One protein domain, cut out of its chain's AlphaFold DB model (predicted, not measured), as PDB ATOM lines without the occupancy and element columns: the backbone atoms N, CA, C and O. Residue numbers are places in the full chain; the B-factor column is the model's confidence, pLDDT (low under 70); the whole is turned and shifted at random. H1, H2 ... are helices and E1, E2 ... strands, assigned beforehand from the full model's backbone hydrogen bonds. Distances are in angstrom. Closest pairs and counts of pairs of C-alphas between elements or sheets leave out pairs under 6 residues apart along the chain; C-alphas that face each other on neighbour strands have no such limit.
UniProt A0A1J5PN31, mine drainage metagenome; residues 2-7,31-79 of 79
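AT A GLANCE: This is residues 2 to 7 and 31 to 79 of the 79 residues of a protein of mine drainage metagenome (UniProt A0A1J5PN31). A long helix, H1, makes a corner with a helical hairpin of two short helices, H2 and H3, and a lone strand, E1, lies near the hairpin. Residues 31 to 39 stick out. The printed part has 55 residues with one named strand and three named helices, ordered E1, H1, H2, H3; it is mostly helix and only just loose, close to compact, with a radius of gyration of the C-alphas of 12.6 A, spanning 36 by 32 by 15 A.

IN THESE COORDINATES: Find C-alpha 35 at (-2.899, 36.173, -4.488); from there H1, residues 35 to 49, runs 21.3 A. Next come H2, residues 51 to 59, 12.4 A, and H3, residues 63 to 71, 12.0 A, ending at (-13.661, 27.024, 11.965). E1, residues 2 to 7, spans 16.2 A.

HOW THE PARTS SIT: H1 and H2 are close but not clearly touching, about perpendicular at 85 degrees; their closest C-alphas, Leu 48 and Arg 54, are 5.8 A apart. The hairpin's H2 and H3 touch, closest at the C-alphas of Leu 57 and Leu 66, 5.9 A, with a shallow tilt of 16 degrees, opposite ways. E1 pairs with no named strand. In H1, H2 and H3 every O i to N i+4 pair is within hydrogen-bond range.

THE WHOLE: Residues 8 to 30 are not printed; C-alphas 7 and 31 are 27.9 A apart. Confidence is under 70 at residues 33 and 75 to 79.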
ATOM      1  N   ALA A   2      -2.803  33.958  10.893       86.25
ATOM      2  CA  ALA A   2      -3.893  34.820  11.350       86.25
ATOM      3  C   ALA A   2      -4.133  34.652  12.855       86.25
ATOM      4  O   ALA A   2      -3.906  33.570  13.396       86.25
ATOM      5  N   ALA A   3      -4.581  35.718  13.511       89.75
ATOM      6  CA  ALA A   3      -4.999  35.716  14.906       89.75
ATOM      7  C   ALA A   3      -6.310  36.492  15.048       89.75
ATOM      8  O   ALA A   3      -6.523  37.481  14.347       89.75
ATOM      9  N   VAL A   4      -7.172  36.047  15.963       90.81
ATOM     10  CA  VAL A   4      -8.446  36.705  16.267       90.81
ATOM     11  C   VAL A   4      -8.483  37.058  17.744       90.81
ATOM     12  O   VAL A   4      -8.193  36.218  18.594       90.81
ATOM     13  N   PHE A   5      -8.839  38.305  18.032       91.00
ATOM     14  CA  PHE A   5      -8.925  38.852  19.375       91.00
ATOM     15  C   PHE A   5     -10.339  39.353  19.623       91.00
ATOM     16  O   PHE A   5     -10.812  40.256  18.935       91.00
ATOM     17  N   GLN A   6     -10.989  38.785  20.633       91.69
ATOM     18  CA  GLN A   6     -12.173  39.370  21.243       91.69
ATOM     19  C   GLN A   6     -11.709  40.213  22.433       91.69
ATOM     20  O   GLN A   6     -11.064  39.705  23.354       91.69
ATOM     21  N   LEU A   7     -11.982  41.513  22.393       90.38
ATOM     22  CA  LEU A   7     -11.575  42.447  23.433       90.38
ATOM     23  C   LEU A   7     -12.602  42.450  24.564       90.38
ATOM     24  O   LEU A   7     -13.801  42.552  24.323       90.38
ATOM     25  N   GLU A  31       5.994  40.118   2.834       78.88
ATOM     26  CA  GLU A  31       6.140  41.281   1.938       78.88
ATOM     27  C   GLU A  31       5.801  40.947   0.475       78.88
ATOM     28  O   GLU A  31       5.114  41.703  -0.206       78.88
ATOM     29  N   ALA A  32       6.181  39.749   0.023       74.25
ATOM     30  CA  ALA A  32       5.656  39.155  -1.199       74.25
ATOM     31  C   ALA A  32       4.231  38.621  -0.957       74.25
ATOM     32  O   ALA A  32       4.009  37.412  -0.824       74.25
ATOM     33  N   ALA A  33       3.255  39.525  -0.867       65.69
ATOM     34  CA  ALA A  33       1.858  39.154  -0.704       65.69
ATOM     35  C   ALA A  33       1.364  38.416  -1.961       65.69
ATOM     36  O   ALA A  33       1.138  39.001  -3.016       65.69
ATOM     37  N   THR A  34       1.216  37.097  -1.859       70.56
ATOM     38  CA  THR A  34       0.650  36.266  -2.932       70.56
ATOM     39  C   THR A  34      -0.870  36.427  -3.027       70.56
ATOM     40  O   THR A  34      -1.512  36.636  -1.997       70.56
ATOM     41  N   GLN A  35      -1.447  36.201  -4.214       78.06
ATOM     42  CA  GLN A  35      -2.899  36.173  -4.488       78.06
ATOM     43  C   GLN A  35      -3.718  35.466  -3.390       78.06
ATOM     44  O   GLN A  35      -4.714  35.997  -2.909       78.06
ATOM     45  N   LYS A  36      -3.210  34.331  -2.903       79.94
ATOM     46  CA  LYS A  36      -3.802  33.525  -1.830       79.94
ATOM     47  C   LYS A  36      -4.123  34.296  -0.540       79.94
ATOM     48  O   LYS A  36      -5.056  33.949   0.169       79.94
ATOM     49  N   HIS A  37      -3.356  35.329  -0.192       81.75
ATOM     50  CA  HIS A  37      -3.628  36.110   1.019       81.75
ATOM     51  C   HIS A  37      -4.820  37.052   0.846       81.75
ATOM     52  O   HIS A  37      -5.534  37.299   1.813       81.75
ATOM     53  N   LEU A  38      -5.037  37.562  -0.370       82.75
ATOM     54  CA  LEU A  38      -6.208  38.375  -0.688       82.75
ATOM     55  C   LEU A  38      -7.476  37.520  -0.690       82.75
ATOM     56  O   LEU A  38      -8.505  37.980  -0.216       82.75
ATOM     57  N   GLU A  39      -7.387  36.267  -1.146       85.44
ATOM     58  CA  GLU A  39      -8.487  35.296  -1.045       85.44
ATOM     59  C   GLU A  39      -8.873  35.052   0.421       85.44
ATOM     60  O   GLU A  39     -10.034  35.217   0.778       85.44
ATOM     61  N   ILE A  40      -7.890  34.793   1.293       84.44
ATOM     62  CA  ILE A  40      -8.123  34.643   2.742       84.44
ATOM     63  C   ILE A  40      -8.762  35.906   3.335       84.44
ATOM     64  O   ILE A  40      -9.662  35.815   4.165       84.44
ATOM     65  N   LEU A  41      -8.298  37.092   2.933       85.50
ATOM     66  CA  LEU A  41      -8.867  38.345   3.418       85.50
ATOM     67  C   LEU A  41     -10.331  38.507   2.983       85.50
ATOM     68  O   LEU A  41     -11.151  38.928   3.795       85.50
ATOM     69  N   SER A  42     -10.660  38.144   1.741       87.62
ATOM     70  CA  SER A  42     -12.036  38.150   1.238       87.62
ATOM     71  C   SER A  42     -12.929  37.169   1.994       87.62
ATOM     72  O   SER A  42     -14.011  37.563   2.410       87.62
ATOM     73  N   GLU A  43     -12.471  35.938   2.243       87.88
ATOM     74  CA  GLU A  43     -13.224  34.948   3.031       87.88
ATOM     75  C   GLU A  43     -13.492  35.446   4.459       87.88
ATOM     76  O   GLU A  43     -14.602  35.334   4.973       87.88
ATOM     77  N   ILE A  44     -12.489  36.059   5.096       88.19
ATOM     78  CA  ILE A  44     -12.640  36.662   6.426       88.19
ATOM     79  C   ILE A  44     -13.659  37.810   6.394       88.19
ATOM     80  O   ILE A  44     -14.485  37.925   7.302       88.19
ATOM     81  N   ALA A  45     -13.600  38.671   5.376       87.56
ATOM     82  CA  ALA A  45     -14.531  39.785   5.228       87.56
ATOM     83  C   ALA A  45     -15.968  39.295   4.992       87.56
ATOM     84  O   ALA A  45     -16.903  39.836   5.581       87.56
ATOM     85  N   GLU A  46     -16.140  38.245   4.190       90.44
ATOM     86  CA  GLU A  46     -17.427  37.591   3.954       90.44
ATOM     87  C   GLU A  46     -17.983  36.987   5.249       90.44
ATOM     88  O   GLU A  46     -19.118  37.283   5.625       90.44
ATOM     89  N   MET A  47     -17.165  36.239   5.992       89.56
ATOM     90  CA  MET A  47     -17.528  35.689   7.300       89.56
ATOM     91  C   MET A  47     -18.001  36.780   8.267       89.56
ATOM     92  O   MET A  47     -19.010  36.621   8.947       89.56
ATOM     93  N   LEU A  48     -17.298  37.914   8.325       88.25
ATOM     94  CA  LEU A  48     -17.676  39.030   9.195       88.25
ATOM     95  C   LEU A  48     -18.901  39.813   8.703       88.25
ATOM     96  O   LEU A  48     -19.498  40.550   9.496       88.25
ATOM     97  N   SER A  49     -19.278  39.679   7.430       88.06
ATOM     98  CA  SER A  49     -20.476  40.318   6.879       88.06
ATOM     99  C   SER A  49     -21.769  39.669   7.393       88.06
ATOM    100  O   SER A  49     -22.777  40.365   7.542       88.06
ATOM    101  N   ASP A  50     -21.713  38.389   7.779       89.50
ATOM    102  CA  ASP A  50     -22.801  37.680   8.454       89.50
ATOM    103  C   ASP A  50     -23.063  38.291   9.843       89.50
ATOM    104  O   ASP A  50     -22.246  38.209  10.766       89.50
ATOM    105  N   ALA A  51     -24.221  38.939   9.987       88.50
ATOM    106  CA  ALA A  51     -24.614  39.611  11.219       88.50
ATOM    107  C   ALA A  51     -24.849  38.634  12.382       88.50
ATOM    108  O   ALA A  51     -24.447  38.936  13.505       88.50
ATOM    109  N   GLU A  52     -25.441  37.465  12.120       90.06
ATOM    110  CA  GLU A  52     -25.733  36.472  13.157       90.06
ATOM    111  C   GLU A  52     -24.435  35.847  13.674       90.06
ATOM    112  O   GLU A  52     -24.241  35.689  14.886       90.06
ATOM    113  N   LEU A  53     -23.506  35.524  12.770       90.31
ATOM    114  CA  LEU A  53     -22.184  35.058  13.168       90.31
ATOM    115  C   LEU A  53     -21.426  36.140  13.939       90.31
ATOM    116  O   LEU A  53     -20.867  35.850  14.997       90.31
ATOM    117  N   ARG A  54     -21.415  37.384  13.447       89.44
ATOM    118  CA  ARG A  54     -20.719  38.498  14.103       89.44
ATOM    119  C   ARG A  54     -21.215  38.709  15.531       89.44
ATOM    120  O   ARG A  54     -20.393  38.846  16.435       89.44
ATOM    121  N   GLU A  55     -22.524  38.662  15.758       89.81
ATOM    122  CA  GLU A  55     -23.091  38.724  17.108       89.81
ATOM    123  C   GLU A  55     -22.590  37.570  17.984       89.81
ATOM    124  O   GLU A  55     -22.096  37.814  19.087       89.81
ATOM    125  N   LYS A  56     -22.616  36.326  17.480       91.25
ATOM    126  CA  LYS A  56     -22.092  35.148  18.201       91.25
ATOM    127  C   LYS A  56     -20.609  35.284  18.555       91.25
ATOM    128  O   LYS A  56     -20.217  34.898  19.656       91.25
ATOM    129  N   LEU A  57     -19.789  35.831  17.653       90.62
ATOM    130  CA  LEU A  57     -18.360  36.073  17.893       90.62
ATOM    131  C   LEU A  57     -18.145  37.128  18.987       90.62
ATOM    132  O   LEU A  57     -17.261  36.967  19.825       90.62
ATOM    133  N   VAL A  58     -18.969  38.180  19.012       87.75
ATOM    134  CA  VAL A  58     -18.876  39.265  20.004       87.75
ATOM    135  C   VAL A  58     -19.327  38.819  21.396       87.75
ATOM    136  O   VAL A  58     -18.722  39.249  22.374       87.75
ATOM    137  N   VAL A  59     -20.328  37.940  21.512       88.94
ATOM    138  CA  VAL A  59     -20.851  37.483  22.819       88.94
ATOM    139  C   VAL A  59     -20.216  36.193  23.342       88.94
ATOM    140  O   VAL A  59     -20.568  35.737  24.432       88.94
ATOM    141  N   CYS A  60     -19.311  35.565  22.584       89.94
ATOM    142  CA  CYS A  60     -18.669  34.331  23.028       89.94
ATOM    143  C   CYS A  60     -17.872  34.563  24.324       89.94
ATOM    144  O   CYS A  60     -17.397  35.661  24.595       89.94
ATOM    145  N   THR A  61     -17.742  33.534  25.158       88.56
ATOM    146  CA  THR A  61     -17.095  33.667  26.483       88.56
ATOM    147  C   THR A  61     -15.834  32.822  26.621       88.56
ATOM    148  O   THR A  61     -15.204  32.801  27.676       88.56
ATOM    149  N   SER A  62     -15.442  32.117  25.555       90.88
ATOM    150  CA  SER A  62     -14.240  31.286  25.540       90.88
ATOM    151  C   SER A  62     -13.559  31.300  24.176       90.88
ATOM    152  O   SER A  62     -14.210  31.287  23.129       90.88
ATOM    153  N   SER A  63     -12.228  31.235  24.188       89.56
ATOM    154  CA  SER A  63     -11.415  31.131  22.973       89.56
ATOM    155  C   SER A  63     -11.718  29.864  22.167       89.56
ATOM    156  O   SER A  63     -11.674  29.896  20.940       89.56
ATOM    157  N   SER A  64     -12.088  28.763  22.831       92.00
ATOM    158  CA  SER A  64     -12.523  27.530  22.166       92.00
ATOM    159  C   SER A  64     -13.831  27.712  21.399       92.00
ATOM    160  O   SER A  64     -13.957  27.202  20.289       92.00
ATOM    161  N   GLN A  65     -14.793  28.448  21.964       92.69
ATOM    162  CA  GLN A  65     -16.054  28.749  21.289       92.69
ATOM    163  C   GLN A  65     -15.829  29.692  20.107       92.69
ATOM    164  O   GLN A  65     -16.352  29.432  19.028       92.69
ATOM    165  N   LEU A  66     -15.008  30.731  20.291       91.81
ATOM    166  CA  LEU A  66     -14.617  31.652  19.223       91.81
ATOM    167  C   LEU A  66     -13.985  30.897  18.048       91.81
ATOM    168  O   LEU A  66     -14.428  31.025  16.910       91.81
ATOM    169  N   HIS A  67     -12.990  30.054  18.337       91.56
ATOM    170  CA  HIS A  67     -12.343  29.223  17.328       91.56
ATOM    171  C   HIS A  67     -13.342  28.271  16.658       91.56
ATOM    172  O   HIS A  67     -13.333  28.135  15.439       91.56
ATOM    173  N   GLY A  68     -14.227  27.634  17.434       91.56
ATOM    174  CA  GLY A  68     -15.269  26.745  16.918       91.56
ATOM    175  C   GLY A  68     -16.198  27.437  15.919       91.56
ATOM    176  O   GLY A  68     -16.411  26.906  14.835       91.56
ATOM    177  N   LEU A  69     -16.681  28.639  16.247       91.25
ATOM    178  CA  LEU A  69     -17.542  29.444  15.375       91.25
ATOM    179  C   LEU A  69     -16.852  29.805  14.054       91.25
ATOM    180  O   LEU A  69     -17.458  29.668  12.999       91.25
ATOM    181  N   ILE A  70     -15.584  30.212  14.111       89.69
ATOM    182  CA  ILE A  70     -14.801  30.579  12.922       89.69
ATOM    183  C   ILE A  70     -14.504  29.342  12.066       89.69
ATOM    184  O   ILE A  70     -14.719  29.353  10.862       89.69
ATOM    185  N   SER A  71     -14.031  28.256  12.682       88.31
ATOM    186  CA  SER A  71     -13.661  27.024  11.965       88.31
ATOM    187  C   SER A  71     -14.856  26.252  11.402       88.31
ATOM    188  O   SER A  71     -14.693  25.469  10.469       88.31
ATOM    189  N   GLY A  72     -16.041  26.441  11.988       86.38
ATOM    190  CA  GLY A  72     -17.289  25.832  11.545       86.38
ATOM    191  C   GLY A  72     -18.085  26.696  10.570       86.38
ATOM    192  O   GLY A  72     -19.104  26.228  10.065       86.38
ATOM    193  N   TRP A  73     -17.654  27.935  10.312       87.19
ATOM    194  CA  TRP A  73     -18.300  28.781   9.319       87.19
ATOM    195  C   TRP A  73     -18.082  28.209   7.917       87.19
ATOM    196  O   TRP A  73     -16.984  27.788   7.553       87.19
ATOM    197  N   GLN A  74     -19.154  28.187   7.134       76.50
ATOM    198  CA  GLN A  74     -19.138  27.799   5.732       76.50
ATOM    199  C   GLN A  74     -19.607  29.002   4.923       76.50
ATOM    200  O   GLN A  74     -20.639  29.588   5.251       76.50
ATOM    201  N   SER A  75     -18.851  29.366   3.884       68.25
ATOM    202  CA  SER A  75     -19.264  30.423   2.958       68.25
ATOM    203  C   SER A  75     -20.643  30.094   2.388       68.25
ATOM    204  O   SER A  75     -20.928  28.955   2.006       68.25
ATOM    205  N   ILE A  76     -21.497  31.114   2.326       60.75
ATOM    206  CA  ILE A  76     -22.877  31.020   1.833       60.75
ATOM    207  C   ILE A  76     -22.893  30.712   0.318       60.75
ATOM    208  O   ILE A  76     -23.937  30.422  -0.257       60.75
ATOM    209  N   GLN A  77     -21.730  30.685  -0.344       55.28
ATOM    210  CA  GLN A  77     -21.586  30.515  -1.790       55.28
ATOM    211  C   GLN A  77     -21.696  29.064  -2.310       55.28
ATOM    212  O   GLN A  77     -21.423  28.807  -3.482       55.28
ATOM    213  N   LEU A  78     -22.131  28.113  -1.477       45.16
ATOM    214  CA  LEU A  78     -22.556  26.772  -1.905       45.16
ATOM    215  C   LEU A  78     -24.086  26.645  -1.822       45.16
ATOM    216  O   LEU A  78     -24.632  26.034  -0.903       45.16
ATOM    217  N   GLY A  79     -24.755  27.226  -2.820       38.03
ATOM    218  CA  GLY A  79     -26.179  27.072  -3.126       38.03
ATOM    219  C   GLY A  79     -26.444  27.340  -4.597       38.03
ATOM    220  O   GLY A  79     -26.141  28.470  -5.035       38.03
TER     221      GLY A  79